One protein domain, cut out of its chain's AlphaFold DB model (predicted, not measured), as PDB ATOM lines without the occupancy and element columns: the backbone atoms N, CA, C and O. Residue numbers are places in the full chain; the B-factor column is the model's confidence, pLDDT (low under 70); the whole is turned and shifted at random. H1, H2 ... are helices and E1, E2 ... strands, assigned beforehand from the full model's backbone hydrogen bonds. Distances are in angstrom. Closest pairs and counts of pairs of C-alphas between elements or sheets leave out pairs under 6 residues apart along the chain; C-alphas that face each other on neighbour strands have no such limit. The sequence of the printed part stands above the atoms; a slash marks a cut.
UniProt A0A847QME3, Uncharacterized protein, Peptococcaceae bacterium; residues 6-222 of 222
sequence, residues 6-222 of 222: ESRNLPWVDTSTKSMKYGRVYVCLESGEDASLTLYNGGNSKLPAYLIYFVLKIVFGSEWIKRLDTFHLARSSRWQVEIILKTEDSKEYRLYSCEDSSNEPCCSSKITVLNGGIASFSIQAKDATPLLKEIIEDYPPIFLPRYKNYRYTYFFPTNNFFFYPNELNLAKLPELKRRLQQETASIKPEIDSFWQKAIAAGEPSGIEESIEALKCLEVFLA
ATOM      1  N   GLU A   6     477.868 -25.203 663.646       71.81
ATOM      2  CA  GLU A   6     477.525 -24.593 662.374       71.81
ATOM      3  C   GLU A   6     478.530 -25.086 661.338       71.81
ATOM      4  O   GLU A   6     479.718 -24.768 661.401       71.81
ATOM      5  N   SER A   7     478.056 -25.910 660.400       74.69
ATOM      6  CA  SER A   7     478.877 -26.379 659.288       74.69
ATOM      7  C   SER A   7     478.403 -25.757 657.981       74.69
ATOM      8  O   SER A   7     477.207 -25.720 657.692       74.69
ATOM      9  N   ARG A   8     479.345 -25.247 657.186       78.56
ATOM     10  CA  ARG A   8     479.074 -24.655 655.872       78.56
ATOM     11  C   ARG A   8     479.970 -25.280 654.817       78.56
ATOM     12  O   ARG A   8     481.164 -25.449 655.039       78.56
ATOM     13  N   ASN A   9     479.388 -25.602 653.667       79.69
ATOM     14  CA  ASN A   9     480.108 -26.066 652.484       79.69
ATOM     15  C   ASN A   9     480.215 -24.917 651.485       79.69
ATOM     16  O   ASN A   9     479.199 -24.485 650.939       79.69
ATOM     17  N   LEU A  10     481.425 -24.416 651.270       80.25
ATOM     18  CA  LEU A  10     481.660 -23.209 650.499       80.25
ATOM     19  C   LEU A  10     482.458 -23.541 649.223       80.25
ATOM     20  O   LEU A  10     483.626 -23.929 649.320       80.25
ATOM     21  N   PRO A  11     481.863 -23.415 648.022       80.50
ATOM     22  CA  PRO A  11     482.593 -23.557 646.768       80.50
ATOM     23  C   PRO A  11     483.445 -22.317 646.545       80.50
ATOM     24  O   PRO A  11     482.941 -21.213 646.699       80.50
ATOM     25  N   TRP A  12     484.697 -22.476 646.141       79.31
ATOM     26  CA  TRP A  12     485.548 -21.341 645.811       79.31
ATOM     27  C   TRP A  12     486.099 -21.454 644.392       79.31
ATOM     28  O   TRP A  12     486.364 -22.553 643.897       79.31
ATOM     29  N   VAL A  13     486.278 -20.310 643.739       77.62
ATOM     30  CA  VAL A  13     486.883 -20.196 642.410       77.62
ATOM     31  C   VAL A  13     487.862 -19.035 642.404       77.62
ATOM     32  O   VAL A  13     487.539 -17.938 642.850       77.62
ATOM     33  N   ASP A  14     489.038 -19.271 641.844       74.25
ATOM     34  CA  ASP A  14     490.035 -18.264 641.540       74.25
ATOM     35  C   ASP A  14     490.304 -18.231 640.029       74.25
ATOM     36  O   ASP A  14     490.868 -19.155 639.440       74.25
ATOM     37  N   THR A  15     489.886 -17.135 639.399       70.38
ATOM     38  CA  THR A  15     490.117 -16.841 637.977       70.38
ATOM     39  C   THR A  15     491.283 -15.874 637.756       70.38
ATOM     40  O   THR A  15     491.516 -15.453 636.624       70.38
ATOM     41  N   SER A  16     492.004 -15.481 638.815       62.84
ATOM     42  CA  SER A  16     493.108 -14.512 638.721       62.84
ATOM     43  C   SER A  16     494.357 -15.079 638.046       62.84
ATOM     44  O   SER A  16     495.178 -14.330 637.516       62.84
ATOM     45  N   THR A  17     494.492 -16.403 638.025       63.78
ATOM     46  CA  THR A  17     495.615 -17.103 637.405       63.78
ATOM     47  C   THR A  17     495.249 -17.634 636.014       63.78
ATOM     48  O   THR A  17     494.080 -17.820 635.684       63.78
ATOM     49  N   LYS A  18     496.260 -17.867 635.157       60.38
ATOM     50  CA  LYS A  18     496.057 -18.394 633.787       60.38
ATOM     51  C   LYS A  18     495.331 -19.746 633.776       60.38
ATOM     52  O   LYS A  18     494.650 -20.062 632.807       60.38
ATOM     53  N   SER A  19     495.493 -20.534 634.836       65.31
ATOM     54  CA  SER A  19     494.718 -21.739 635.100       65.31
ATOM     55  C   SER A  19     493.636 -21.418 636.126       65.31
ATOM     56  O   SER A  19     493.942 -21.134 637.275       65.31
ATOM     57  N   MET A  20     492.365 -21.483 635.730       71.38
ATOM     58  CA  MET A  20     491.250 -21.353 636.671       71.38
ATOM     59  C   MET A  20     491.395 -22.408 637.777       71.38
ATOM     60  O   MET A  20     491.334 -23.608 637.504       71.38
ATOM     61  N   LYS A  21     491.591 -21.964 639.021       78.00
ATOM     62  CA  LYS A  21     491.610 -22.835 640.200       78.00
ATOM     63  C   LYS A  21     490.231 -22.822 640.834       78.00
ATOM     64  O   LYS A  21     489.559 -21.797 640.860       78.00
ATOM     65  N   TYR A  22     489.794 -23.955 641.349       79.81
ATOM     66  CA  TYR A  22     488.518 -24.050 642.042       79.81
ATOM     67  C   TYR A  22     488.535 -25.214 643.018       79.81
ATOM     68  O   TYR A  22     489.349 -26.133 642.910       79.81
ATOM     69  N   GLY A  23     487.603 -25.191 643.960       80.94
ATOM     70  CA  GLY A  23     487.460 -26.252 644.933       80.94
ATOM     71  C   GLY A  23     486.282 -26.031 645.862       80.94
ATOM     72  O   GLY A  23     485.392 -25.217 645.612       80.94
ATOM     73  N   ARG A  24     486.276 -26.790 646.951       81.75
ATOM     74  CA  ARG A  24     485.317 -26.644 648.044       81.75
ATOM     75  C   ARG A  24     486.071 -26.602 649.356       81.75
ATOM     76  O   ARG A  24     487.068 -27.307 649.523       81.75
ATOM     77  N   VAL A  25     485.586 -25.788 650.279       82.75
ATOM     78  CA  VAL A  25     486.062 -25.759 651.654       82.75
ATOM     79  C   VAL A  25     484.878 -25.891 652.595       82.75
ATOM     80  O   VAL A  25     483.867 -25.205 652.465       82.75
ATOM     81  N   TYR A  26     485.001 -26.813 653.532       82.50
ATOM     82  CA  TYR A  26     484.046 -27.004 654.600       82.50
ATOM     83  C   TYR A  26     484.544 -26.279 655.822       82.50
ATOM     84  O   TYR A  26     485.688 -26.467 656.228       82.50
ATOM     85  N   VAL A  27     483.677 -25.474 656.409       82.69
ATOM     86  CA  VAL A  27     483.976 -24.748 657.632       82.69
ATOM     87  C   VAL A  27     483.081 -25.282 658.719       82.69
ATOM     88  O   VAL A  27     481.873 -25.379 658.521       82.69
ATOM     89  N   CYS A  28     483.674 -25.635 659.848       84.44
ATOM     90  CA  CYS A  28     482.967 -26.009 661.056       84.44
ATOM     91  C   CYS A  28     483.310 -24.988 662.136       84.44
ATOM     92  O   CYS A  28     484.489 -24.807 662.449       84.44
ATOM     93  N   LEU A  29     482.287 -24.331 662.677       85.12
ATOM     94  CA  LEU A  29     482.388 -23.512 663.873       85.12
ATOM     95  C   LEU A  29     481.660 -24.223 665.010       85.12
ATOM     96  O   LEU A  29     480.449 -24.449 664.952       85.12
ATOM     97  N   GLU A  30     482.409 -24.558 666.047       83.19
ATOM     98  CA  GLU A  30     481.867 -25.151 667.263       83.19
ATOM     99  C   GLU A  30     481.591 -24.072 668.299       83.19
ATOM    100  O   GLU A  30     482.406 -23.174 668.499       83.19
ATOM    101  N   SER A  31     480.456 -24.173 668.985       78.12
ATOM    102  CA  SER A  31     480.131 -23.317 670.127       78.12
ATOM    103  C   SER A  31     480.547 -23.961 671.454       78.12
ATOM    104  O   SER A  31     480.364 -25.170 671.628       78.12
ATOM    105  N   GLY A  32     480.974 -23.151 672.423       74.69
ATOM    106  CA  GLY A  32     481.283 -23.574 673.794       74.69
ATOM    107  C   GLY A  32     482.574 -22.938 674.309       74.69
ATOM    108  O   GLY A  32     483.159 -22.110 673.619       74.69
ATOM    109  N   GLU A  33     483.021 -23.345 675.499       67.19
ATOM    110  CA  GLU A  33     484.317 -22.914 676.059       67.19
ATOM    111  C   GLU A  33     485.490 -23.299 675.142       67.19
ATOM    112  O   GLU A  33     486.372 -22.486 674.888       67.19
ATOM    113  N   ASP A  34     485.426 -24.488 674.534       71.56
ATOM    114  CA  ASP A  34     486.410 -24.978 673.558       71.56
ATOM    115  C   ASP A  34     485.994 -24.699 672.105       71.56
ATOM    116  O   ASP A  34     486.209 -25.530 671.215       71.56
ATOM    117  N   ALA A  35     485.326 -23.566 671.859       81.44
ATOM    118  CA  ALA A  35     484.917 -23.182 670.513       81.44
ATOM    119  C   ALA A  35     486.107 -23.283 669.551       81.44
ATOM    120  O   ALA A  35     487.195 -22.769 669.819       81.44
ATOM    121  N   SER A  36     485.907 -23.960 668.423       85.50
ATOM    122  CA  SER A  36     486.953 -24.176 667.430       85.50
ATOM    123  C   SER A  36     486.446 -23.868 666.031       85.50
ATOM    124  O   SER A  36     485.291 -24.135 665.695       85.50
ATOM    125  N   LEU A  37     487.327 -23.284 665.227       86.81
ATOM    126  CA  LEU A  37     487.121 -23.008 663.818       86.81
ATOM    127  C   LEU A  37     488.003 -23.963 663.013       86.81
ATOM    128  O   LEU A  37     489.231 -23.897 663.054       86.81
ATOM    129  N   THR A  38     487.368 -24.860 662.270       86.50
ATOM    130  CA  THR A  38     488.051 -25.842 661.423       86.50
ATOM    131  C   THR A  38     487.712 -25.578 659.963       86.50
ATOM    132  O   THR A  38     486.531 -25.507 659.626       86.50
ATOM    133  N   LEU A  39     488.723 -25.480 659.093       84.12
ATOM    134  CA  LEU A  39     488.541 -25.530 657.642       84.12
ATOM    135  C   LEU A  39     489.088 -26.852 657.096       84.12
ATOM    136  O   LEU A  39     490.216 -27.254 657.382       84.12
ATOM    137  N   TYR A  40     488.293 -27.501 656.252       81.88
ATOM    138  CA  TYR A  40     488.638 -28.748 655.585       81.88
ATOM    139  C   TYR A  40     488.428 -28.631 654.075       81.88
ATOM    140  O   TYR A  40     487.327 -28.349 653.607       81.88
ATOM    141  N   ASN A  41     489.490 -28.844 653.301       78.62
ATOM    142  CA  ASN A  41     489.426 -28.768 651.846       78.62
ATOM    143  C   ASN A  41     488.877 -30.059 651.202       78.62
ATOM    144  O   ASN A  41     489.231 -31.165 651.600       78.62
ATOM    145  N   GLY A  42     488.062 -29.887 650.156       71.19
ATOM    146  CA  GLY A  42     487.564 -30.900 649.212       71.19
ATOM    147  C   GLY A  42     488.637 -31.623 648.409       71.19
ATOM    148  O   GLY A  42     489.193 -31.016 647.503       71.19
ATOM    149  N   GLY A  43     488.883 -32.917 648.636       71.25
ATOM    150  CA  GLY A  43     489.806 -33.702 647.802       71.25
ATOM    151  C   GLY A  43     491.203 -33.066 647.688       71.25
ATOM    152  O   GLY A  43     491.832 -32.769 648.700       71.25
ATOM    153  N   ASN A  44     491.677 -32.824 646.458       66.50
ATOM    154  CA  ASN A  44     492.961 -32.153 646.170       66.50
ATOM    155  C   ASN A  44     492.882 -30.607 646.160       66.50
ATOM    156  O   ASN A  44     493.845 -29.937 645.782       66.50
ATOM    157  N   SER A  45     491.743 -30.026 646.546       76.38
ATOM    158  CA  SER A  45     491.570 -28.578 646.689       76.38
ATOM    159  C   SER A  45     492.516 -28.023 647.752       76.38
ATOM    160  O   SER A  45     492.676 -28.599 648.825       76.38
ATOM    161  N   LYS A  46     493.078 -26.841 647.499       81.31
ATOM    162  CA  LYS A  46     493.736 -26.021 648.520       81.31
ATOM    163  C   LYS A  46     493.208 -24.606 648.388       81.31
ATOM    164  O   LYS A  46     493.549 -23.934 647.417       81.31
ATOM    165  N   LEU A  47     492.362 -24.182 649.326       87.19
ATOM    166  CA  LEU A  47     491.894 -22.801 649.394       87.19
ATOM    167  C   LEU A  47     493.118 -21.868 649.429       87.19
ATOM    168  O   LEU A  47     493.923 -21.993 650.355       87.19
ATOM    169  N   PRO A  48     493.286 -20.955 648.460       87.38
ATOM    170  CA  PRO A  48     494.337 -19.948 648.523       87.38
ATOM    171  C   PRO A  48     494.259 -19.153 649.832       87.38
ATOM    172  O   PRO A  48     493.171 -18.736 650.233       87.38
ATOM    173  N   ALA A  49     495.393 -18.938 650.501       88.56
ATOM    174  CA  ALA A  49     495.425 -18.316 651.827       88.56
ATOM    175  C   ALA A  49     494.802 -16.910 651.832       88.56
ATOM    176  O   ALA A  49     494.021 -16.595 652.725       88.56
ATOM    177  N   TYR A  50     495.012 -16.128 650.769       82.94
ATOM    178  CA  TYR A  50     494.418 -14.794 650.612       82.94
ATOM    179  C   TYR A  50     492.877 -14.791 650.507       82.94
ATOM    180  O   TYR A  50     492.257 -13.734 650.610       82.94
ATOM    181  N   LEU A  51     492.228 -15.948 650.298       82.44
ATOM    182  CA  LEU A  51     490.762 -16.076 650.285       82.44
ATOM    183  C   LEU A  51     490.165 -16.409 651.659       82.44
ATOM    184  O   LEU A  51     488.937 -16.454 651.785       82.44
ATOM    185  N   ILE A  52     490.984 -16.619 652.696       83.38
ATOM    186  CA  ILE A  52     490.491 -16.989 654.028       83.38
ATOM    187  C   ILE A  52     489.532 -15.949 654.608       83.38
ATOM    188  O   ILE A  52     488.519 -16.308 655.207       83.38
ATOM    189  N   TYR A  53     489.793 -14.668 654.344       79.19
ATOM    190  CA  TYR A  53     488.931 -13.562 654.743       79.19
ATOM    191  C   TYR A  53     487.474 -13.780 654.297       79.19
ATOM    192  O   TYR A  53     486.541 -13.645 655.089       79.19
ATOM    193  N   PHE A  54     487.264 -14.163 653.032       78.38
ATOM    194  CA  PHE A  54     485.916 -14.358 652.496       78.38
ATOM    195  C   PHE A  54     485.203 -15.520 653.177       78.38
ATOM    196  O   PHE A  54     484.003 -15.441 653.434       78.38
ATOM    197  N   VAL A  55     485.948 -16.576 653.507       81.31
ATOM    198  CA  VAL A  55     485.409 -17.714 654.247       81.31
ATOM    199  C   VAL A  55     484.900 -17.275 655.618       81.31
ATOM    200  O   VAL A  55     483.762 -17.584 655.972       81.31
ATOM    201  N   LEU A  56     485.696 -16.504 656.361       80.94
ATOM    202  CA  LEU A  56     485.315 -15.989 657.678       80.94
ATOM    203  C   LEU A  56     484.083 -15.087 657.592       80.94
ATOM    204  O   LEU A  56     483.125 -15.293 658.335       80.94
ATOM    205  N   LYS A  57     484.064 -14.143 656.647       78.62
ATOM    206  CA  LYS A  57     482.933 -13.227 656.460       78.62
ATOM    207  C   LYS A  57     481.640 -13.957 656.101       78.62
ATOM    208  O   LYS A  57     480.574 -13.596 656.593       78.62
ATOM    209  N   ILE A  58     481.712 -15.012 655.287       77.81
ATOM    210  CA  ILE A  58     480.537 -15.843 654.995       77.81
ATOM    211  C   ILE A  58     480.068 -16.561 656.262       77.81
ATOM    212  O   ILE A  58     478.875 -16.532 656.559       77.81
ATOM    213  N   VAL A  59     480.978 -17.201 656.998       79.50
ATOM    214  CA  VAL A  59     480.650 -18.052 658.155       79.50
ATOM    215  C   VAL A  59     480.105 -17.242 659.325       79.50
ATOM    216  O   VAL A  59     479.067 -17.590 659.876       79.50
ATOM    217  N   PHE A  60     480.765 -16.145 659.680       78.88
ATOM    218  CA  PHE A  60     480.409 -15.331 660.837       78.88
ATOM    219  C   PHE A  60     479.437 -14.181 660.511       78.88
ATOM    220  O   PHE A  60     478.887 -13.575 661.433       78.88
ATOM    221  N   GLY A  61     479.184 -13.903 659.228       77.81
ATOM    222  CA  GLY A  61     478.264 -12.861 658.770       77.81
ATOM    223  C   GLY A  61     478.853 -11.447 658.820       77.81
ATOM    224  O   GLY A  61     480.066 -11.258 658.873       77.81
ATOM    225  N   SER A  62     477.983 -10.431 658.803       75.31
ATOM    226  CA  SER A  62     478.387  -9.014 658.837       75.31
ATOM    227  C   SER A  62     479.155  -8.630 660.104       75.31
ATOM    228  O   SER A  62     479.996  -7.748 660.059       75.31
ATOM    229  N   GLU A  63     478.929  -9.336 661.213       81.25
ATOM    230  CA  GLU A  63     479.574  -9.080 662.509       81.25
ATOM    231  C   GLU A  63     480.858  -9.904 662.716       81.25
ATOM    232  O   GLU A  63     481.274 -10.134 663.852       81.25
ATOM    233  N   TRP A  64     481.474 -10.427 661.652       79.50
ATOM    234  CA  TRP A  64     482.590 -11.366 661.781       79.50
ATOM    235  C   TRP A  64     483.788 -10.796 662.550       79.50
ATOM    236  O   TRP A  64     484.317 -11.496 663.411       79.50
ATOM    237  N   ILE A  65     484.155  -9.527 662.327       80.81
ATOM    238  CA  ILE A  65     485.228  -8.856 663.083       80.81
ATOM    239  C   ILE A  65     484.874  -8.800 664.565       80.81
ATOM    240  O   ILE A  65     485.652  -9.239 665.404       80.81
ATOM    241  N   LYS A  66     483.665  -8.330 664.889       83.69
ATOM    242  CA  LYS A  66     483.181  -8.234 666.271       83.69
ATOM    243  C   LYS A  66     483.148  -9.597 666.965       83.69
ATOM    244  O   LYS A  66     483.439  -9.694 668.154       83.69
ATOM    245  N   ARG A  67     482.802 -10.664 666.237       85.38
ATOM    246  CA  ARG A  67     482.833 -12.036 666.763       85.38
ATOM    247  C   ARG A  67     484.258 -12.510 667.037       85.38
ATOM    248  O   ARG A  67     484.486 -13.073 668.101       85.38
ATOM    249  N   LEU A  68     485.196 -12.274 666.120       84.12
ATOM    250  CA  LEU A  68     486.613 -12.599 666.320       84.12
ATOM    251  C   LEU A  68     487.213 -11.829 667.501       84.12
ATOM    252  O   LEU A  68     487.913 -12.418 668.320       84.12
ATOM    253  N   ASP A  69     486.867 -10.550 667.636       84.25
ATOM    254  CA  ASP A  69     487.240  -9.722 668.782       84.25
ATOM    255  C   ASP A  69     486.680 -10.303 670.090       84.25
ATOM    256  O   ASP A  69     487.420 -10.580 671.027       84.25
ATOM    257  N   THR A  70     485.387 -10.646 670.113       85.88
ATOM    258  CA  THR A  70     484.747 -11.274 671.283       85.88
ATOM    259  C   THR A  70     485.422 -12.593 671.673       85.88
ATOM    260  O   THR A  70     485.665 -12.828 672.856       85.88
ATOM    261  N   PHE A  71     485.743 -13.460 670.706       85.69
ATOM    262  CA  PHE A  71     486.457 -14.707 670.996       85.69
ATOM    263  C   PHE A  71     487.849 -14.450 671.560       85.69
ATOM    264  O   PHE A  71     488.282 -15.160 672.464       85.69
ATOM    265  N   HIS A  72     488.545 -13.448 671.034       83.12
ATOM    266  CA  HIS A  72     489.884 -13.122 671.484       83.12
ATOM    267  C   HIS A  72     489.893 -12.496 672.887       83.12
ATOM    268  O   HIS A  72     490.720 -12.865 673.719       83.12
ATOM    269  N   LEU A  73     488.931 -11.622 673.193       82.06
ATOM    270  CA  LEU A  73     488.747 -11.034 674.526       82.06
ATOM    271  C   LEU A  73     488.362 -12.071 675.590       82.06
ATOM    272  O   LEU A  73     488.631 -11.863 676.769       82.06
ATOM    273  N   ALA A  74     487.774 -13.203 675.197       80.50
ATOM    274  CA  ALA A  74     487.463 -14.304 676.111       80.50
ATOM    275  C   ALA A  74     488.707 -15.078 676.593       80.50
ATOM    276  O   ALA A  74     488.593 -16.036 677.361       80.50
ATOM    277  N   ARG A  75     489.904 -14.716 676.123       81.94
ATOM    278  CA  ARG A  75     491.143 -15.412 676.452       81.94
ATOM    279  C   ARG A  75     491.673 -14.993 677.824       81.94
ATOM    280  O   ARG A  75     491.699 -13.815 678.150       81.94
ATOM    281  N   SER A  76     492.157 -15.968 678.591       82.44
ATOM    282  CA  SER A  76     492.692 -15.788 679.952       82.44
ATOM    283  C   SER A  76     494.183 -16.123 680.098       82.44
ATOM    284  O   SER A  76     494.803 -15.747 681.088       82.44
ATOM    285  N   SER A  77     494.767 -16.819 679.121       85.88
ATOM    286  CA  SER A  77     496.144 -17.334 679.149       85.88
ATOM    287  C   SER A  77     497.182 -16.311 678.673       85.88
ATOM    288  O   SER A  77     496.819 -15.269 678.156       85.88
ATOM    289  N   ARG A  78     498.489 -16.592 678.766       89.25
ATOM    290  CA  ARG A  78     499.524 -15.909 677.949       89.25
ATOM    291  C   ARG A  78     499.593 -16.531 676.553       89.25
ATOM    292  O   ARG A  78     499.224 -17.696 676.415       89.25
ATOM    293  N   TRP A  79     499.937 -15.779 675.503       90.12
ATOM    294  CA  TRP A  79     500.114 -16.333 674.142       90.12
ATOM    295  C   TRP A  79     501.340 -15.788 673.437       90.12
ATOM    296  O   TRP A  79     501.796 -14.688 673.723       90.12
ATOM    297  N   GLN A  80     501.816 -16.546 672.458       91.25
ATOM    298  CA  GLN A  80     502.807 -16.109 671.490       91.25
ATOM    299  C   GLN A  80     502.481 -16.731 670.132       91.25
ATOM    300  O   GLN A  80     502.155 -17.917 670.059       91.25
ATOM    301  N   VAL A  81     502.601 -15.946 669.063       91.56
ATOM    302  CA  VAL A  81     502.579 -16.469 667.694       91.56
ATOM    303  C   VAL A  81     504.011 -16.686 667.205       91.56
ATOM    304  O   VAL A  81     504.892 -15.863 667.446       91.56
ATOM    305  N   GLU A  82     504.248 -17.798 666.515       92.88
ATOM    306  CA  GLU A  82     505.488 -18.057 665.785       92.88
ATOM    307  C   GLU A  82     505.191 -18.460 664.344       92.88
ATOM    308  O   GLU A  82     504.312 -19.286 664.075       92.88
ATOM    309  N   ILE A  83     505.983 -17.911 663.424       93.25
ATOM    310  CA  ILE A  83     505.977 -18.278 662.010       93.25
ATOM    311  C   ILE A  83     507.210 -19.134 661.740       93.25
ATOM    312  O   ILE A  83     508.343 -18.700 661.944       93.25
ATOM    313  N   ILE A  84     506.991 -20.354 661.261       92.56
ATOM    314  CA  ILE A  84     508.054 -21.307 660.951       92.56
ATOM    315  C   ILE A  84     508.085 -21.561 659.451       92.56
ATOM    316  O   ILE A  84     507.134 -22.085 658.867       92.56
ATOM    317  N   LEU A  85     509.219 -21.232 658.840       91.19
ATOM    318  CA  LEU A  85     509.522 -21.555 657.452       91.19
ATOM    319  C   LEU A  85     510.097 -22.975 657.400       91.19
ATOM    320  O   LEU A  85     511.202 -23.217 657.881       91.19
ATOM    321  N   LYS A  86     509.342 -23.933 656.850       86.38
ATOM    322  CA  LYS A  86     509.810 -25.322 656.683       86.38
ATOM    323  C   LYS A  86     510.568 -25.514 655.376       86.38
ATOM    324  O   LYS A  86     511.575 -26.213 655.345       86.38
ATOM    325  N   THR A  87     510.062 -24.911 654.306       87.25
ATOM    326  CA  THR A  87     510.672 -24.853 652.969       87.25
ATOM    327  C   THR A  87     510.295 -23.519 652.324       87.25
ATOM    328  O   THR A  87     509.486 -22.782 652.887       87.25
ATOM    329  N   GLU A  88     510.837 -23.216 651.142       82.94
ATOM    330  CA  GLU A  88     510.489 -22.002 650.380       82.94
ATOM    331  C   GLU A  88     508.968 -21.849 650.188       82.94
ATOM    332  O   GLU A  88     508.418 -20.774 650.402       82.94
ATOM    333  N   ASP A  89     508.273 -22.955 649.910       88.19
ATOM    334  CA  ASP A  89     506.826 -22.955 649.685       88.19
ATOM    335  C   ASP A  89     505.975 -23.374 650.901       88.19
ATOM    336  O   ASP A  89     504.760 -23.546 650.765       88.19
ATOM    337  N   SER A  90     506.570 -23.600 652.080       92.31
ATOM    338  CA  SER A  90     505.863 -24.151 653.248       92.31
ATOM    339  C   SER A  90     506.063 -23.297 654.493       92.31
ATOM    340  O   SER A  90     507.162 -23.234 655.054       92.31
ATOM    341  N   LYS A  91     504.964 -22.692 654.955       94.25
ATOM    342  CA  LYS A  91     504.903 -21.873 656.171       94.25
ATOM    343  C   LYS A  91     503.938 -22.476 657.188       94.25
ATOM    344  O   LYS A  91     502.842 -22.923 656.837       94.25
ATOM    345  N   GLU A  92     504.321 -22.453 658.458       94.12
ATOM    346  CA  GLU A  92     503.449 -22.796 659.579       94.12
ATOM    347  C   GLU A  92     503.297 -21.615 660.529       94.12
ATOM    348  O   GLU A  92     504.286 -21.084 661.018       94.12
ATOM    349  N   TYR A  93     502.052 -21.269 660.828       93.88
ATOM    350  CA  TYR A  93     501.673 -20.265 661.814       93.88
ATOM    351  C   TYR A  93     501.197 -21.016 663.045       93.88
ATOM    352  O   TYR A  93     500.239 -21.792 662.968       93.88
ATOM    353  N   ARG A  94     501.900 -20.853 664.159       93.69
ATOM    354  CA  ARG A  94     501.636 -21.569 665.405       93.69
ATOM    355  C   ARG A  94     501.319 -20.564 666.489       93.69
ATOM    356  O   ARG A  94     502.028 -19.574 666.622       93.69
ATOM    357  N   LEU A  95     500.282 -20.837 667.266       93.25
ATOM    358  CA  LEU A  95     499.995 -20.092 668.477       93.25
ATOM    359  C   LEU A  95     500.250 -20.996 669.671       93.25
ATOM    360  O   LEU A  95     499.645 -22.062 669.807       93.25
ATOM    361  N   TYR A  96     501.157 -20.548 670.527       92.62
ATOM    362  CA  TYR A  96     501.417 -21.156 671.816       92.62
ATOM    363  C   TYR A  96     500.648 -20.411 672.887       92.62
ATOM    364  O   TYR A  96     500.566 -19.182 672.855       92.62
ATOM    365  N   SER A  97     500.108 -21.147 673.848       90.19
ATOM    366  CA  SER A  97     499.432 -20.564 674.995       90.19
ATOM    367  C   SER A  97     499.799 -21.278 676.288       90.19
ATOM    368  O   SER A  97     500.238 -22.429 676.286       90.19
ATOM    369  N   CYS A  98     499.648 -20.560 677.397       89.38
ATOM    370  CA  CYS A  98     499.878 -21.087 678.734       89.38
ATOM    371  C   CYS A  98     498.858 -20.486 679.709       89.38
ATOM    372  O   CYS A  98     498.829 -19.265 679.885       89.38
ATOM    373  N   GLU A  99     497.978 -21.320 680.273       78.81
ATOM    374  CA  GLU A  99     496.881 -20.867 681.148       78.81
ATOM    375  C   GLU A  99     497.360 -20.365 682.509       78.81
ATOM    376  O   GLU A  99     496.808 -19.397 683.023       78.81
ATOM    377  N   ASP A 100     498.412 -20.969 683.058       71.12
ATOM    378  CA  ASP A 100     499.051 -20.537 684.298       71.12
ATOM    379  C   ASP A 100     500.558 -20.816 684.220       71.12
ATOM    380  O   ASP A 100     500.990 -21.770 683.584       71.12
ATOM    381  N   SER A 101     501.348 -19.995 684.905       66.75
ATOM    382  CA  SER A 101     502.794 -20.121 685.122       66.75
ATOM    383  C   SER A 101     503.263 -21.491 685.626       66.75
ATOM    384  O   SER A 101     504.430 -21.835 685.453       66.75
ATOM    385  N   SER A 102     502.364 -22.270 686.232       64.88
ATOM    386  CA  SER A 102     502.618 -23.635 686.694       64.88
ATOM    387  C   SER A 102     502.534 -24.701 685.589       64.88
ATOM    388  O   SER A 102     503.022 -25.814 685.784       64.88
ATOM    389  N   ASN A 103     501.955 -24.373 684.429       77.69
ATOM    390  CA  ASN A 103     501.830 -25.274 683.288       77.69
ATOM    391  C   ASN A 103     502.953 -25.048 682.264       77.69
ATOM    392  O   ASN A 103     503.445 -23.936 682.070       77.69
ATOM    393  N   GLU A 104     503.335 -26.114 681.559       84.44
ATOM    394  CA  GLU A 104     504.194 -25.970 680.384       84.44
ATOM    395  C   GLU A 104     503.402 -25.309 679.243       84.44
ATOM    396  O   GLU A 104     502.271 -25.730 678.964       84.44
ATOM    397  N   PRO A 105     503.974 -24.310 678.547       88.69
ATOM    398  CA  PRO A 105     503.343 -23.742 677.364       88.69
ATOM    399  C   PRO A 105     503.169 -24.812 676.280       88.69
ATOM    400  O   PRO A 105     504.041 -25.656 676.064       88.69
ATOM    401  N   CYS A 106     502.047 -24.764 675.567       88.69
ATOM    402  CA  CYS A 106     501.731 -25.723 674.513       88.69
ATOM    403  C   CYS A 106     501.193 -25.022 673.267       88.69
ATOM    404  O   CYS A 106     500.649 -23.918 673.335       88.69
ATOM    405  N   CYS A 107     501.361 -25.652 672.105       91.50
ATOM    406  CA  CYS A 107     500.753 -25.160 670.875       91.50
ATOM    407  C   CYS A 107     499.247 -25.438 670.928       91.50
ATOM    408  O   CYS A 107     498.826 -26.598 670.929       91.50
ATOM    409  N   SER A 108     498.434 -24.386 670.998       89.38
ATOM    410  CA  SER A 108     496.973 -24.498 671.061       89.38
ATOM    411  C   SER A 108     496.336 -24.502 669.677       89.38
ATOM    412  O   SER A 108     495.319 -25.166 669.467       89.38
ATOM    413  N   SER A 109     496.948 -23.802 668.719       92.75
ATOM    414  CA  SER A 109     496.412 -23.633 667.371       92.75
ATOM    415  C   SER A 109     497.518 -23.576 666.321       92.75
ATOM    416  O   SER A 109     498.590 -23.020 666.550       92.75
ATOM    417  N   LYS A 110     497.249 -24.138 665.137       92.38
ATOM    418  CA  LYS A 110     498.202 -24.179 664.021       92.38
ATOM    419  C   LYS A 110     497.499 -24.036 662.678       92.38
ATOM    420  O   LYS A 110     496.464 -24.659 662.431       92.38
ATOM    421  N   ILE A 111     498.126 -23.289 661.777       92.25
ATOM    422  CA  ILE A 111     497.741 -23.198 660.372       92.25
ATOM    423  C   ILE A 111     498.962 -23.500 659.515       92.25
ATOM    424  O   ILE A 111     500.045 -22.968 659.745       92.25
ATOM    425  N   THR A 112     498.784 -24.352 658.510       91.50
ATOM    426  CA  THR A 112     499.849 -24.697 657.564       91.50
ATOM    427  C   THR A 112     499.454 -24.221 656.178       91.50
ATOM    428  O   THR A 112     498.384 -24.582 655.677       91.50
ATOM    429  N   VAL A 113     500.332 -23.442 655.552       92.06
ATOM    430  CA  VAL A 113     500.185 -22.965 654.177       92.06
ATOM    431  C   VAL A 113     501.273 -23.602 653.321       92.06
ATOM    432  O   VAL A 113     502.454 -23.521 653.645       92.06
ATOM    433  N   LEU A 114     500.858 -24.250 652.233       91.62
ATOM    434  CA  LEU A 114     501.732 -24.928 651.280       91.62
ATOM    435  C   LEU A 114     501.437 -24.420 649.868       91.62
ATOM    436  O   LEU A 114     500.304 -24.541 649.388       91.62
ATOM    437  N   ASN A 115     502.457 -23.895 649.191       89.38
ATOM    438  CA  ASN A 115     502.381 -23.289 647.860       89.38
ATOM    439  C   ASN A 115     501.288 -22.199 647.796       89.38
ATOM    440  O   ASN A 115     500.478 -22.166 646.866       89.38
ATOM    441  N   GLY A 116     501.193 -21.370 648.845       87.50
ATOM    442  CA  GLY A 116     500.189 -20.305 648.982       87.50
ATOM    443  C   GLY A 116     498.749 -20.767 649.258       87.50
ATOM    444  O   GLY A 116     497.842 -19.937 649.303       87.50
ATOM    445  N   GLY A 117     498.505 -22.070 649.439       89.25
ATOM    446  CA  GLY A 117     497.195 -22.629 649.785       89.25
ATOM    447  C   GLY A 117     497.144 -23.195 651.204       89.25
ATOM    448  O   GLY A 117     498.097 -23.823 651.663       89.25
ATOM    449  N   ILE A 118     496.021 -23.018 651.897       90.19
ATOM    450  CA  ILE A 118     495.789 -23.560 653.240       90.19
ATOM    451  C   ILE A 118     495.713 -25.085 653.150       90.19
ATOM    452  O   ILE A 118     494.787 -25.636 652.554       90.19
ATOM    453  N   ALA A 119     496.691 -25.764 653.745       86.25
ATOM    454  CA  ALA A 119     496.782 -27.220 653.784       86.25
ATOM    455  C   ALA A 119     496.023 -27.806 654.985       86.25
ATOM    456  O   ALA A 119     495.297 -28.788 654.837       86.25
ATOM    457  N   SER A 120     496.152 -27.184 656.158       80.12
ATOM    458  CA  SER A 120     495.434 -27.573 657.374       80.12
ATOM    459  C   SER A 120     495.074 -26.356 658.211       80.12
ATOM    460  O   SER A 120     495.910 -25.468 658.392       80.12
ATOM    461  N   PHE A 121     493.857 -26.349 658.750       81.19
ATOM    462  CA  PHE A 121     493.356 -25.274 659.595       81.19
ATOM    463  C   PHE A 121     492.354 -25.849 660.599       81.19
ATOM    464  O   PHE A 121     491.237 -26.227 660.247       81.19
ATOM    465  N   SER A 122     492.769 -25.944 661.853       84.06
ATOM    466  CA  SER A 122     491.906 -26.274 662.986       84.06
ATOM    467  C   SER A 122     492.450 -25.498 664.167       84.06
ATOM    468  O   SER A 122     493.520 -25.826 664.679       84.06
ATOM    469  N   ILE A 123     491.764 -24.420 664.522       89.50
ATOM    470  CA  ILE A 123     492.227 -23.487 665.545       89.50
ATOM    471  C   ILE A 123     491.130 -23.257 666.572       89.50
ATOM    472  O   ILE A 123     489.938 -23.344 666.263       89.50
ATOM    473  N   GLN A 124     491.523 -22.962 667.802       89.88
ATOM    474  CA  GLN A 124     490.591 -22.480 668.811       89.88
ATOM    475  C   GLN A 124     490.081 -21.096 668.397       89.88
ATOM    476  O   GLN A 124     490.820 -20.285 667.839       89.88
ATOM    477  N   ALA A 125     488.809 -20.805 668.657       88.12
ATOM    478  CA  ALA A 125     488.193 -19.546 668.244       88.12
ATOM    479  C   ALA A 125     488.901 -18.334 668.875       88.12
ATOM    480  O   ALA A 125     489.103 -17.327 668.202       88.12
ATOM    481  N   LYS A 126     489.357 -18.466 670.130       87.06
ATOM    482  CA  LYS A 126     490.132 -17.439 670.854       87.06
ATOM    483  C   LYS A 126     491.506 -17.136 670.236       87.06
ATOM    484  O   LYS A 126     492.035 -16.036 670.398       87.06
ATOM    485  N   ASP A 127     492.038 -18.085 669.471       88.69
ATOM    486  CA  ASP A 127     493.333 -17.995 668.793       88.69
ATOM    487  C   ASP A 127     493.203 -17.493 667.347       88.69
ATOM    488  O   ASP A 127     494.207 -17.255 666.676       88.69
ATOM    489  N   ALA A 128     491.973 -17.333 666.844       87.50
ATOM    490  CA  ALA A 128     491.726 -16.996 665.450       87.50
ATOM    491  C   ALA A 128     492.287 -15.629 665.070       87.50
ATOM    492  O   ALA A 128     493.025 -15.536 664.097       87.50
ATOM    493  N   THR A 129     491.987 -14.589 665.842       86.12
ATOM    494  CA  THR A 129     492.426 -13.215 665.564       86.12
ATOM    495  C   THR A 129     493.943 -13.083 665.353       86.12
ATOM    496  O   THR A 129     494.335 -12.667 664.262       86.12
ATOM    497  N   PRO A 130     494.809 -13.477 666.310       86.94
ATOM    498  CA  PRO A 130     496.257 -13.319 666.157       86.94
ATOM    499  C   PRO A 130     496.833 -14.170 665.016       86.94
ATOM    500  O   PRO A 130     497.701 -13.707 664.288       86.94
ATOM    501  N   LEU A 131     496.327 -15.387 664.791       88.81
ATOM    502  CA  LEU A 131     496.796 -16.218 663.674       88.81
ATOM    503  C   LEU A 131     496.359 -15.685 662.306       88.81
ATOM    504  O   LEU A 131     497.094 -15.804 661.325       88.81
ATOM    505  N   LEU A 132     495.154 -15.124 662.222       86.00
ATOM    506  CA  LEU A 132     494.635 -14.552 660.986       86.00
ATOM    507  C   LEU A 132     495.373 -13.276 660.595       86.00
ATOM    508  O   LEU A 132     495.574 -13.087 659.398       86.00
ATOM    509  N   LYS A 133     495.800 -12.454 661.566       85.25
ATOM    510  CA  LYS A 133     496.648 -11.280 661.313       85.25
ATOM    511  C   LYS A 133     497.888 -11.679 660.510       85.25
ATOM    512  O   LYS A 133     498.044 -11.223 659.382       85.25
ATOM    513  N   GLU A 134     498.687 -12.610 661.031       88.25
ATOM    514  CA  GLU A 134     499.939 -13.032 660.384       88.25
ATOM    515  C   GLU A 134     499.711 -13.619 658.982       88.25
ATOM    516  O   GLU A 134     500.456 -13.344 658.043       88.25
ATOM    517  N   ILE A 135     498.648 -14.416 658.802       87.25
ATOM    518  CA  ILE A 135     498.320 -14.983 657.485       87.25
ATOM    519  C   ILE A 135     497.935 -13.901 656.489       87.25
ATOM    520  O   ILE A 135     498.280 -14.012 655.318       87.25
ATOM    521  N   ILE A 136     497.185 -12.896 656.920       80.88
ATOM    522  CA  ILE A 136     496.750 -11.797 656.062       80.88
ATOM    523  C   ILE A 136     497.928 -10.894 655.708       80.88
ATOM    524  O   ILE A 136     497.975 -10.395 654.590       80.88
ATOM    525  N   GLU A 137     498.885 -10.692 656.607       82.62
ATOM    526  CA  GLU A 137     500.096  -9.924 656.303       82.62
ATOM    527  C   GLU A 137     500.984 -10.647 655.282       82.62
ATOM    528  O   GLU A 137     501.449 -10.032 654.322       82.62
ATOM    529  N   ASP A 138     501.150 -11.964 655.429       86.25
ATOM    530  CA  ASP A 138     501.922 -12.789 654.492       86.25
ATOM    531  C   ASP A 138     501.191 -13.054 653.163       86.25
ATOM    532  O   ASP A 138     501.818 -13.191 652.108       86.25
ATOM    533  N   TYR A 139     499.863 -13.158 653.207       83.19
ATOM    534  CA  TYR A 139     498.988 -13.430 652.068       83.19
ATOM    535  C   TYR A 139     497.863 -12.393 652.021       83.19
ATOM    536  O   TYR A 139     496.693 -12.735 652.253       83.19
ATOM    537  N   PRO A 140     498.194 -11.132 651.695       75.56
ATOM    538  CA  PRO A 140     497.215 -10.060 651.672       75.56
ATOM    539  C   PRO A 140     496.084 -10.411 650.713       75.56
ATOM    540  O   PRO A 140     496.344 -10.926 649.615       75.56
ATOM    541  N   PRO A 141     494.820 -10.136 651.088       71.06
ATOM    542  CA  PRO A 141     493.706 -10.269 650.172       71.06
ATOM    543  C   PRO A 141     494.036  -9.528 648.879       71.06
ATOM    544  O   PRO A 141     494.431  -8.364 648.881       71.06
ATOM    545  N   ILE A 142     493.948 -10.232 647.756       63.62
ATOM    546  CA  ILE A 142     494.342  -9.680 646.467       63.62
ATOM    547  C   ILE A 142     493.274  -8.663 646.025       63.62
ATOM    548  O   ILE A 142     492.238  -9.020 645.461       63.62
ATOM    549  N   PHE A 143     493.537  -7.377 646.270       58.50
ATOM    550  CA  PHE A 143     492.703  -6.245 645.847       58.50
ATOM    551  C   PHE A 143     493.042  -5.814 644.423       58.50
ATOM    552  O   PHE A 143     493.549  -4.721 644.167       58.50
ATOM    553  N   LEU A 144     492.812  -6.690 643.454       45.09
ATOM    554  CA  LEU A 144     493.068  -6.333 642.063       45.09
ATOM    555  C   LEU A 144     492.017  -5.294 641.603       45.09
ATOM    556  O   LEU A 144     490.823  -5.553 641.717       45.09
ATOM    557  N   PRO A 145     492.403  -4.142 641.015       38.75
ATOM    558  CA  PRO A 145     491.465  -3.126 640.513       38.75
ATOM    559  C   PRO A 145     490.443  -3.658 639.496       38.75
ATOM    560  O   PRO A 145     489.342  -3.126 639.385       38.75
ATOM    561  N   ARG A 146     490.772  -4.757 638.800       38.81
ATOM    562  CA  ARG A 146     489.844  -5.509 637.934       38.81
ATOM    563  C   ARG A 146     488.674  -6.160 638.693       38.81
ATOM    564  O   ARG A 146     487.717  -6.588 638.062       38.81
ATOM    565  N   TYR A 147     488.737  -6.200 640.023       43.31
ATOM    566  CA  TYR A 147     487.787  -6.851 640.925       43.31
ATOM    567  C   TYR A 147     486.966  -5.861 641.760       43.31
ATOM    568  O   TYR A 147     486.118  -6.295 642.530       43.31
ATOM    569  N   LYS A 148     487.110  -4.539 641.547       40.44
ATOM    570  CA  LYS A 148     486.268  -3.508 642.196       40.44
ATOM    571  C   LYS A 148     484.757  -3.689 641.957       40.44
ATOM    572  O   LYS A 148     483.959  -3.154 642.708       40.44
ATOM    573  N   ASN A 149     484.366  -4.473 640.947       40.94
ATOM    574  CA  ASN A 149     482.971  -4.827 640.648       40.94
ATOM    575  C   ASN A 149     482.631  -6.310 640.916       40.94
ATOM    576  O   ASN A 149     481.517  -6.752 640.623       40.94
ATOM    577  N   TYR A 150     483.566  -7.105 641.444       44.12
ATOM    578  CA  TYR A 150     483.361  -8.532 641.692       44.12
ATOM    579  C   TYR A 150     482.658  -8.728 643.036       44.12
ATOM    580  O   TYR A 150     483.274  -8.957 644.072       44.12
ATOM    581  N   ARG A 151     481.325  -8.640 643.007       47.75
ATOM    582  CA  ARG A 151     480.463  -9.031 644.130       47.75
ATOM    583  C   ARG A 151     480.826 -10.454 644.596       47.75
ATOM    584  O   ARG A 151     481.148 -11.303 643.761       47.75
ATOM    585  N   TYR A 152     480.714 -10.712 645.905       48.56
ATOM    586  CA  TYR A 152     480.907 -12.004 646.606       48.56
ATOM    587  C   TYR A 152     480.491 -13.260 645.808       48.56
ATOM    588  O   TYR A 152     481.108 -14.318 645.932       48.56
ATOM    589  N   THR A 153     479.481 -13.116 644.947       45.94
ATOM    590  CA  THR A 153     478.954 -14.091 643.985       45.94
ATOM    591  C   THR A 153     479.961 -14.731 643.026       45.94
ATOM    592  O   THR A 153     479.613 -15.742 642.433       45.94
ATOM    593  N   TYR A 154     481.167 -14.192 642.817       47.47
ATOM    594  CA  TYR A 154     482.135 -14.799 641.881       47.47
ATOM    595  C   TYR A 154     483.188 -15.686 642.545       47.47
ATOM    596  O   TYR A 154     483.615 -16.662 641.933       47.47
ATOM    597  N   PHE A 155     483.579 -15.382 643.786       57.09
ATOM    598  CA  PHE A 155     484.458 -16.267 644.552       57.09
ATOM    599  C   PHE A 155     483.666 -17.426 645.145       57.09
ATOM    600  O   PHE A 155     484.167 -18.537 645.129       57.09
ATOM    601  N   PHE A 156     482.420 -17.188 645.571       61.94
ATOM    602  CA  PHE A 156     481.491 -18.211 646.056       61.94
ATOM    603  C   PHE A 156     480.220 -18.188 645.194       61.94
ATOM    604  O   PHE A 156     479.258 -17.497 645.539       61.94
ATOM    605  N   PRO A 157     480.204 -18.878 644.037       56.19
ATOM    606  CA  PRO A 157     479.073 -18.848 643.116       56.19
ATOM    607  C   PRO A 157     477.807 -19.399 643.771       56.19
ATOM    608  O   PRO A 157     477.664 -20.602 643.964       56.19
ATOM    609  N   THR A 158     476.858 -18.510 644.070       52.66
ATOM    610  CA  THR A 158     475.593 -18.847 644.745       52.66
ATOM    611  C   THR A 158     474.641 -19.667 643.871       52.66
ATOM    612  O   THR A 158     473.726 -20.287 644.401       52.66
ATOM    613  N   ASN A 159     474.853 -19.711 642.549       47.50
ATOM    614  CA  ASN A 159     473.898 -20.315 641.609       47.50
ATOM    615  C   ASN A 159     474.446 -21.508 640.798       47.50
ATOM    616  O   ASN A 159     473.669 -22.158 640.110       47.50
ATOM    617  N   ASN A 160     475.742 -21.849 640.900       48.31
ATOM    618  CA  ASN A 160     476.387 -22.903 640.089       48.31
ATOM    619  C   ASN A 160     477.076 -23.994 640.934       48.31
ATOM    620  O   ASN A 160     478.105 -24.548 640.550       48.31
ATOM    621  N   PHE A 161     476.495 -24.342 642.086       52.06
ATOM    622  CA  PHE A 161     477.020 -25.385 642.978       52.06
ATOM    623  C   PHE A 161     477.232 -26.747 642.283       52.06
ATOM    624  O   PHE A 161     478.101 -27.509 642.700       52.06
ATOM    625  N   PHE A 162     476.488 -27.054 641.215       51.03
ATOM    626  CA  PHE A 162     476.510 -28.355 640.532       51.03
ATOM    627  C   PHE A 162     477.799 -28.670 639.756       51.03
ATOM    628  O   PHE A 162     478.048 -29.838 639.473       51.03
ATOM    629  N   PHE A 163     478.636 -27.677 639.437       54.44
ATOM    630  CA  PHE A 163     479.828 -27.885 638.598       54.44
ATOM    631  C   PHE A 163     481.117 -28.170 639.381       54.44
ATOM    632  O   PHE A 163     482.129 -28.522 638.779       54.44
ATOM    633  N   TYR A 164     481.104 -28.040 640.711       60.56
ATOM    634  CA  TYR A 164     482.298 -28.257 641.534       60.56
ATOM    635  C   TYR A 164     482.235 -29.626 642.209       60.56
ATOM    636  O   TYR A 164     481.288 -29.850 642.975       60.56
ATOM    637  N   PRO A 165     483.217 -30.521 641.975       56.53
ATOM    638  CA  PRO A 165     483.188 -31.881 642.497       56.53
ATOM    639  C   PRO A 165     483.033 -31.872 644.019       56.53
ATOM    640  O   PRO A 165     483.767 -31.201 644.744       56.53
ATOM    641  N   ASN A 166     482.033 -32.608 644.498       58.53
ATOM    642  CA  ASN A 166     481.703 -32.743 645.914       58.53
ATOM    643  C   ASN A 166     482.420 -33.952 646.534       58.53
ATOM    644  O   ASN A 166     481.841 -34.681 647.337       58.53
ATOM    645  N   GLU A 167     483.660 -34.204 646.110       62.19
ATOM    646  CA  GLU A 167     484.470 -35.335 646.563       62.19
ATOM    647  C   GLU A 167     484.988 -35.070 647.979       62.19
ATOM    648  O   GLU A 167     486.162 -34.783 648.216       62.19
ATOM    649  N   LEU A 168     484.083 -35.112 648.952       63.69
ATOM    650  CA  LEU A 168     484.440 -35.006 650.351       63.69
ATOM    651  C   LEU A 168     483.582 -35.937 651.193       63.69
ATOM    652  O   LEU A 168     482.355 -35.876 651.190       63.69
ATOM    653  N   ASN A 169     484.255 -36.778 651.970       69.25
ATOM    654  CA  ASN A 169     483.596 -37.604 652.962       69.25
ATOM    655  C   ASN A 169     483.515 -36.838 654.289       69.25
ATOM    656  O   ASN A 169     484.461 -36.851 655.078       69.25
ATOM    657  N   LEU A 170     482.382 -36.174 654.532       72.56
ATOM    658  CA  LEU A 170     482.121 -35.449 655.781       72.56
ATOM    659  C   LEU A 170     482.155 -36.341 657.023       72.56
ATOM    660  O   LEU A 170     482.474 -35.850 658.102       72.56
ATOM    661  N   ALA A 171     481.920 -37.648 656.879       75.75
ATOM    662  CA  ALA A 171     482.051 -38.583 657.994       75.75
ATOM    663  C   ALA A 171     483.498 -38.681 658.512       75.75
ATOM    664  O   ALA A 171     483.706 -39.072 659.655       75.75
ATOM    665  N   LYS A 172     484.499 -38.281 657.710       75.31
ATOM    666  CA  LYS A 172     485.910 -38.222 658.127       75.31
ATOM    667  C   LYS A 172     486.288 -36.923 658.845       75.31
ATOM    668  O   LYS A 172     487.371 -36.851 659.417       75.31
ATOM    669  N   LEU A 173     485.429 -35.897 658.830       77.19
ATOM    670  CA  LEU A 173     485.735 -34.595 659.434       77.19
ATOM    671  C   LEU A 173     486.022 -34.689 660.948       77.19
ATOM    672  O   LEU A 173     487.009 -34.089 661.374       77.19
ATOM    673  N   PRO A 174     485.263 -35.454 661.764       81.00
ATOM    674  CA  PRO A 174     485.563 -35.597 663.191       81.00
ATOM    675  C   PRO A 174     486.929 -36.241 663.457       81.00
ATOM    676  O   PRO A 174     487.675 -35.785 664.322       81.00
ATOM    677  N   GLU A 175     487.277 -37.280 662.693       84.38
ATOM    678  CA  GLU A 175     488.567 -37.966 662.810       84.38
ATOM    679  C   GLU A 175     489.719 -37.041 662.413       84.38
ATOM    680  O   GLU A 175     490.692 -36.911 663.158       84.38
ATOM    681  N   LEU A 176     489.584 -36.340 661.282       80.81
ATOM    682  CA  LEU A 176     490.566 -35.359 660.834       80.81
ATOM    683  C   LEU A 176     490.759 -34.256 661.872       80.81
ATOM    684  O   LEU A 176     491.895 -33.923 662.199       80.81
ATOM    685  N   LYS A 177     489.665 -33.705 662.404       83.00
ATOM    686  CA  LYS A 177     489.719 -32.672 663.435       83.00
ATOM    687  C   LYS A 177     490.493 -33.169 664.652       83.00
ATOM    688  O   LYS A 177     491.425 -32.495 665.086       83.00
ATOM    689  N   ARG A 178     490.156 -34.361 665.159       86.44
ATOM    690  CA  ARG A 178     490.858 -34.968 666.296       86.44
ATOM    691  C   ARG A 178     492.343 -35.136 665.995       86.44
ATOM    692  O   ARG A 178     493.166 -34.792 666.836       86.44
ATOM    693  N   ARG A 179     492.684 -35.608 664.793       88.50
ATOM    694  CA  ARG A 179     494.071 -35.771 664.350       88.50
ATOM    695  C   ARG A 179     494.818 -34.436 664.335       88.50
ATOM    696  O   ARG A 179     495.878 -34.345 664.935       88.50
ATOM    697  N   LEU A 180     494.246 -33.393 663.730       87.00
ATOM    698  CA  LEU A 180     494.850 -32.055 663.673       87.00
ATOM    699  C   LEU A 180     495.033 -31.441 665.065       87.00
ATOM    700  O   LEU A 180     496.059 -30.820 665.330       87.00
ATOM    701  N   GLN A 181     494.065 -31.630 665.964       86.38
ATOM    702  CA  GLN A 181     494.164 -31.171 667.351       86.38
ATOM    703  C   GLN A 181     495.271 -31.913 668.108       86.38
ATOM    704  O   GLN A 181     496.080 -31.279 668.776       86.38
ATOM    705  N   GLN A 182     495.364 -33.237 667.953       88.62
ATOM    706  CA  GLN A 182     496.426 -34.051 668.553       88.62
ATOM    707  C   GLN A 182     497.814 -33.688 668.006       88.62
ATOM    708  O   GLN A 182     498.757 -33.537 668.775       88.62
ATOM    709  N   GLU A 183     497.932 -33.504 666.689       89.75
ATOM    710  CA  GLU A 183     499.155 -33.040 666.023       89.75
ATOM    711  C   GLU A 183     499.566 -31.625 666.445       89.75
ATOM    712  O   GLU A 183     500.729 -31.262 666.302       89.75
ATOM    713  N   THR A 184     498.617 -30.794 666.876       89.62
ATOM    714  CA  THR A 184     498.896 -29.433 667.349       89.62
ATOM    715  C   THR A 184     499.348 -29.481 668.804       89.62
ATOM    716  O   THR A 184     500.438 -29.012 669.107       89.62
ATOM    717  N   ALA A 185     498.598 -30.169 669.667       86.81
ATOM    718  CA  ALA A 185     498.909 -30.310 671.089       86.81
ATOM    719  C   ALA A 185     500.236 -31.043 671.373       86.81
ATOM    720  O   ALA A 185     500.805 -30.882 672.450       86.81
ATOM    721  N   SER A 186     500.748 -31.845 670.432       88.94
ATOM    722  CA  SER A 186     502.050 -32.512 670.569       88.94
ATOM    723  C   SER A 186     503.252 -31.587 670.347       88.94
ATOM    724  O   SER A 186     504.386 -31.980 670.628       88.94
ATOM    725  N   ILE A 187     503.035 -30.368 669.847       89.94
ATOM    726  CA  ILE A 187     504.096 -29.400 669.578       89.94
ATOM    727  C   ILE A 187     504.382 -28.608 670.855       89.94
ATOM    728  O   ILE A 187     503.521 -27.880 671.357       89.94
ATOM    729  N   LYS A 188     505.621 -28.709 671.339       89.00
ATOM    730  CA  LYS A 188     506.124 -27.924 672.469       89.00
ATOM    731  C   LYS A 188     506.973 -26.745 671.972       89.00
ATOM    732  O   LYS A 188     507.813 -26.967 671.096       89.00
ATOM    733  N   PRO A 189     506.765 -25.523 672.488       88.81
ATOM    734  CA  PRO A 189     507.660 -24.403 672.231       88.81
ATOM    735  C   PRO A 189     508.952 -24.534 673.043       88.81
ATOM    736  O   PRO A 189     509.032 -25.288 674.016       88.81
ATOM    737  N   GLU A 190     509.955 -23.746 672.670       89.25
ATOM    738  CA  GLU A 190     511.093 -23.479 673.543       89.25
ATOM    739  C   GLU A 190     510.629 -22.603 674.721       89.25
ATOM    740  O   GLU A 190     510.146 -21.487 674.521       89.25
ATOM    741  N   ILE A 191     510.754 -23.120 675.947       88.38
ATOM    742  CA  ILE A 191     510.154 -22.522 677.153       88.38
ATOM    743  C   ILE A 191     510.688 -21.107 677.413       88.38
ATOM    744  O   ILE A 191     509.904 -20.194 677.669       88.38
ATOM    745  N   ASP A 192     512.002 -20.910 677.309       87.44
ATOM    746  CA  ASP A 192     512.627 -19.618 677.604       87.44
ATOM    747  C   ASP A 192     512.224 -18.549 676.579       87.44
ATOM    748  O   ASP A 192     511.834 -17.441 676.955       87.44
ATOM    749  N   SER A 193     512.232 -18.899 675.286       87.31
ATOM    750  CA  SER A 193     511.740 -18.025 674.210       87.31
ATOM    751  C   SER A 193     510.269 -17.655 674.422       87.31
ATOM    752  O   SER A 193     509.906 -16.490 674.244       87.31
ATOM    753  N   PHE A 194     509.441 -18.612 674.866       89.88
ATOM    754  CA  PHE A 194     508.035 -18.355 675.158       89.88
ATOM    755  C   PHE A 194     507.858 -17.288 676.231       89.88
ATOM    756  O   PHE A 194     507.206 -16.276 675.989       89.88
ATOM    757  N   TRP A 195     508.465 -17.454 677.404       89.00
ATOM    758  CA  TRP A 195     508.257 -16.508 678.503       89.00
ATOM    759  C   TRP A 195     508.803 -15.105 678.221       89.00
ATOM    760  O   TRP A 195     508.269 -14.136 678.760       89.00
ATOM    761  N   GLN A 196     509.813 -14.988 677.356       87.94
ATOM    762  CA  GLN A 196     510.351 -13.697 676.921       87.94
ATOM    763  C   GLN A 196     509.434 -12.952 675.946       87.94
ATOM    764  O   GLN A 196     509.402 -11.723 675.967       87.94
ATOM    765  N   LYS A 197     508.718 -13.674 675.076       88.00
ATOM    766  CA  LYS A 197     507.938 -13.089 673.969       88.00
ATOM    767  C   LYS A 197     506.428 -13.151 674.177       88.00
ATOM    768  O   LYS A 197     505.692 -12.526 673.419       88.00
ATOM    769  N   ALA A 198     505.955 -13.926 675.151       88.19
ATOM    770  CA  ALA A 198     504.535 -14.138 675.359       88.19
ATOM    771  C   ALA A 198     503.838 -12.884 675.896       88.19
ATOM    772  O   ALA A 198     504.252 -12.282 676.886       88.19
ATOM    773  N   ILE A 199     502.714 -12.565 675.264       86.31
ATOM    774  CA  ILE A 199     501.828 -11.445 675.565       86.31
ATOM    775  C   ILE A 199     500.773 -11.906 676.577       86.31
ATOM    776  O   ILE A 199     500.257 -13.037 676.501       86.31
ATOM    777  N   ALA A 200     500.456 -11.051 677.552       83.88
ATOM    778  CA  ALA A 200     499.456 -11.362 678.570       83.88
ATOM    779  C   ALA A 200     498.026 -11.365 678.000       83.88
ATOM    780  O   ALA A 200     497.733 -10.792 676.951       83.88
ATOM    781  N   ALA A 201     497.108 -12.052 678.681       78.75
ATOM    782  CA  ALA A 201     495.693 -11.989 678.337       78.75
ATOM    783  C   ALA A 201     495.180 -10.548 678.453       78.75
ATOM    784  O   ALA A 201     495.457  -9.880 679.446       78.75
ATOM    785  N   GLY A 202     494.419 -10.080 677.461       67.38
ATOM    786  CA  GLY A 202     493.820  -8.744 677.490       67.38
ATOM    787  C   GLY A 202     494.792  -7.580 677.268       67.38
ATOM    788  O   GLY A 202     494.360  -6.435 677.370       67.38
ATOM    789  N   GLU A 203     496.068  -7.826 676.948       71.81
ATOM    790  CA  GLU A 203     496.966  -6.749 676.521       71.81
ATOM    791  C   GLU A 203     496.555  -6.229 675.128       71.81
ATOM    792  O   GLU A 203     496.524  -7.010 674.174       71.81
ATOM    793  N   PRO A 204     496.248  -4.922 674.975       60.41
ATOM    794  CA  PRO A 204     495.680  -4.379 673.735       60.41
ATOM    795  C   PRO A 204     496.615  -4.442 672.523       60.41
ATOM    796  O   PRO A 204     496.146  -4.466 671.386       60.41
ATOM    797  N   SER A 205     497.932  -4.465 672.749       53.69
ATOM    798  CA  SER A 205     498.941  -4.113 671.742       53.69
ATOM    799  C   SER A 205     498.969  -5.023 670.511       53.69
ATOM    800  O   SER A 205     499.305  -4.547 669.434       53.69
ATOM    801  N   GLY A 206     498.577  -6.296 670.630       55.25
ATOM    802  CA  GLY A 206     498.436  -7.204 669.480       55.25
ATOM    803  C   GLY A 206     497.002  -7.338 668.959       55.25
ATOM    804  O   GLY A 206     496.788  -7.728 667.811       55.25
ATOM    805  N   ILE A 207     496.011  -7.022 669.794       60.47
ATOM    806  CA  ILE A 207     494.581  -7.225 669.525       60.47
ATOM    807  C   ILE A 207     494.058  -6.095 668.663       60.47
ATOM    808  O   ILE A 207     493.449  -6.349 667.628       60.47
ATOM    809  N   GLU A 208     494.331  -4.858 669.077       62.06
ATOM    810  CA  GLU A 208     493.925  -3.667 668.346       62.06
ATOM    811  C   GLU A 208     494.575  -3.657 666.970       62.06
ATOM    812  O   GLU A 208     493.874  -3.480 665.991       62.06
ATOM    813  N   GLU A 209     495.866  -3.972 666.854       63.03
ATOM    814  CA  GLU A 209     496.534  -4.049 665.551       63.03
ATOM    815  C   GLU A 209     495.936  -5.148 664.655       63.03
ATOM    816  O   GLU A 209     495.652  -4.900 663.485       63.03
ATOM    817  N   SER A 210     495.667  -6.341 665.201       64.06
ATOM    818  CA  SER A 210     495.032  -7.434 664.449       64.06
ATOM    819  C   SER A 210     493.617  -7.067 663.998       64.06
ATOM    820  O   SER A 210     493.250  -7.274 662.844       64.06
ATOM    821  N   ILE A 211     492.801  -6.522 664.900       68.00
ATOM    822  CA  ILE A 211     491.416  -6.144 664.623       68.00
ATOM    823  C   ILE A 211     491.359  -4.924 663.701       68.00
ATOM    824  O   ILE A 211     490.544  -4.916 662.785       68.00
ATOM    825  N   GLU A 212     492.219  -3.925 663.882       69.25
ATOM    826  CA  GLU A 212     492.333  -2.771 662.987       69.25
ATOM    827  C   GLU A 212     492.833  -3.189 661.607       69.25
ATOM    828  O   GLU A 212     492.285  -2.717 660.615       69.25
ATOM    829  N   ALA A 213     493.768  -4.139 661.497       66.56
ATOM    830  CA  ALA A 213     494.133  -4.728 660.211       66.56
ATOM    831  C   ALA A 213     492.906  -5.377 659.544       66.56
ATOM    832  O   ALA A 213     492.609  -5.096 658.382       66.56
ATOM    833  N   LEU A 214     492.121  -6.163 660.290       67.94
ATOM    834  CA  LEU A 214     490.885  -6.779 659.786       67.94
ATOM    835  C   LEU A 214     489.802  -5.741 659.421       67.94
ATOM    836  O   LEU A 214     489.098  -5.931 658.425       67.94
ATOM    837  N   LYS A 215     489.674  -4.640 660.172       68.12
ATOM    838  CA  LYS A 215     488.761  -3.518 659.878       68.12
ATOM    839  C   LYS A 215     489.210  -2.734 658.652       68.12
ATOM    840  O   LYS A 215     488.383  -2.423 657.800       68.12
ATOM    841  N   CYS A 216     490.508  -2.465 658.513       64.00
ATOM    842  CA  CYS A 216     491.084  -1.841 657.325       64.00
ATOM    843  C   CYS A 216     490.735  -2.657 656.079       64.00
ATOM    844  O   CYS A 216     490.284  -2.090 655.085       64.00
ATOM    845  N   LEU A 217     490.848  -3.990 656.145       64.62
ATOM    846  CA  LEU A 217     490.402  -4.858 655.051       64.62
ATOM    847  C   LEU A 217     488.915  -4.685 654.746       64.62
ATOM    848  O   LEU A 217     488.550  -4.662 653.578       64.62
ATOM    849  N   GLU A 218     488.048  -4.566 655.753       65.00
ATOM    850  CA  GLU A 218     486.620  -4.341 655.519       65.00
ATOM    851  C   GLU A 218     486.345  -3.010 654.811       65.00
ATOM    852  O   GLU A 218     485.557  -2.992 653.867       65.00
ATOM    853  N   VAL A 219     487.044  -1.935 655.187       60.38
ATOM    854  CA  VAL A 219     486.947  -0.634 654.505       60.38
ATOM    855  C   VAL A 219     487.431  -0.727 653.057       60.38
ATOM    856  O   VAL A 219     486.796  -0.166 652.170       60.38
ATOM    857  N   PHE A 220     488.508  -1.467 652.779       55.31
ATOM    858  CA  PHE A 220     488.979  -1.681 651.404       55.31
ATOM    859  C   PHE A 220     488.038  -2.556 650.553       55.31
ATOM    860  O   PHE A 220     488.186  -2.587 649.329       55.31
ATOM    861  N   LEU A 221     487.096  -3.272 651.175       55.16
ATOM    862  CA  LEU A 221     486.139  -4.168 650.514       55.16
ATOM    863  C   LEU A 221     484.717  -3.596 650.379       55.16
ATOM    864  O   LEU A 221     483.909  -4.226 649.690       55.16
ATOM    865  N   ALA A 222     484.399  -2.486 651.052       53.84
ATOM    866  CA  ALA A 222     483.102  -1.798 650.998       53.84
ATOM    867  C   ALA A 222     483.005  -0.847 649.792       53.84
ATOM    868  O   ALA A 222     481.902  -0.787 649.200       53.84
TER     869      ALA A 222
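AT A GLANCE: This is residues 6 to 222 of the 222 residues of an uncharacterized protein of Peptococcaceae bacterium (UniProt A0A847QME3). A twisted sheet of seven strands forms the core; H1 and H3 pack on one face of it and H4 crosses the other face, while H6 packs over H3 on its far side from the sheet and H2 packs beside H3, side by side with H6. H5, a short helix, packs on the edge strand E4 where that strand begins, and a long unnamed stretch, residues 139 to 169, leads round from H3 to H4. The printed part has 217 residues with seven named strands and six named helices, in the order E1 E2 E3 H1 H2 E4 E5 E6 E7 H3 H4 H5 H6. The sheet runs E1 E2 E3 E7 E6 E5 E4, antiparallel throughout, and the class is mixed, helices and strands. The whole is compact, with a radius of gyration of the C-alphas of 17.3 A, and spans 53 by 38 by 37 A.

IN THESE COORDINATES: Begin at C-alpha 6, at (477.525, -24.593, 662.374); from there E1 runs through residues 6 to 14, 25.1 A long. Next come E2, residues 21 to 30, 28.9 A, and E3, residues 36 to 41, 16.4 A. Two helices follow: H1, residues 49 to 60, 17.8 A, and H2, residues 64 to 73, 14.2 A. Find C-alpha 78 at (499.524, -15.909, 677.949), where E4, residues 78 to 87, sets out on its 28.8 A. E5 is residues 90 to 98, 26.4 A; E6 is residues 106 to 114, 23.2 A, and bends by 60 degrees at residue 109; E7 is residues 117 to 124, 20.1 A, and bends by 59 degrees at residue 120. H3, residues 125 to 138, spans 20.6 A; H4, residues 170 to 185, 23.3 A; H5, residues 191 to 197, 10.2 A. H6, residues 204 to 221, covers 25.1 A and ends at C-alpha 221, (486.139, -4.168, 650.514).

HOW THE PARTS SIT: Look first at the sheet, which holds two meanders, rows of strands each the antiparallel neighbour of the one before: E1 E2 E3 and E4 E5 E6 E7. In the hairpin E1 and E2, N 10 and O 25 are 2.8 A apart, within hydrogen-bond range; E3, of the one meander, and E7, of the other, are antiparallel neighbours, with N 37 and O 123 within hydrogen-bond range at 2.8 A. The sheet with its helices makes three layers, helices on both faces. H3 is on the sheet at a height of 7.9 A, over E6 and E5; its closest C-alphas to E5 are those of Leu 131 and Tyr 93, 6.6 A. H1 is on the same face, at 8.2 A. H4 is on the opposite face at 9.2 A, across the strands at 72 degrees to E2 on the local plane. H3 touches H2 with residues 125 to 129 alone, at a steep tilt of 61 degrees, the C-alphas of Lys 126 and His 72 closest at 4.4 A. H6 touches H2 at a shallow tilt of 5 degrees, opposite ways, closest at Leu 214 and Ile 65, C-alphas 6.9 A apart. Every O i to N i+4 pair is within hydrogen-bond range in H2 and H5; the counts are 6 of 8 in H1, 7 of 10 in H3, 10 of 12 in H4 and 13 of 14 in H6.

THE WHOLE: The two C-alphas farthest apart are those of Lys 18 and Ser 102, 53.6 A. The printed part has no cut and ends at Ala 222, the chain's last residue. The link from H3 to H4 is long, with 31 residues. Mean pLDDT of the printed part is 77.3; look for low values, under 70, in residues 142 to 169 and 204 to 222, among others.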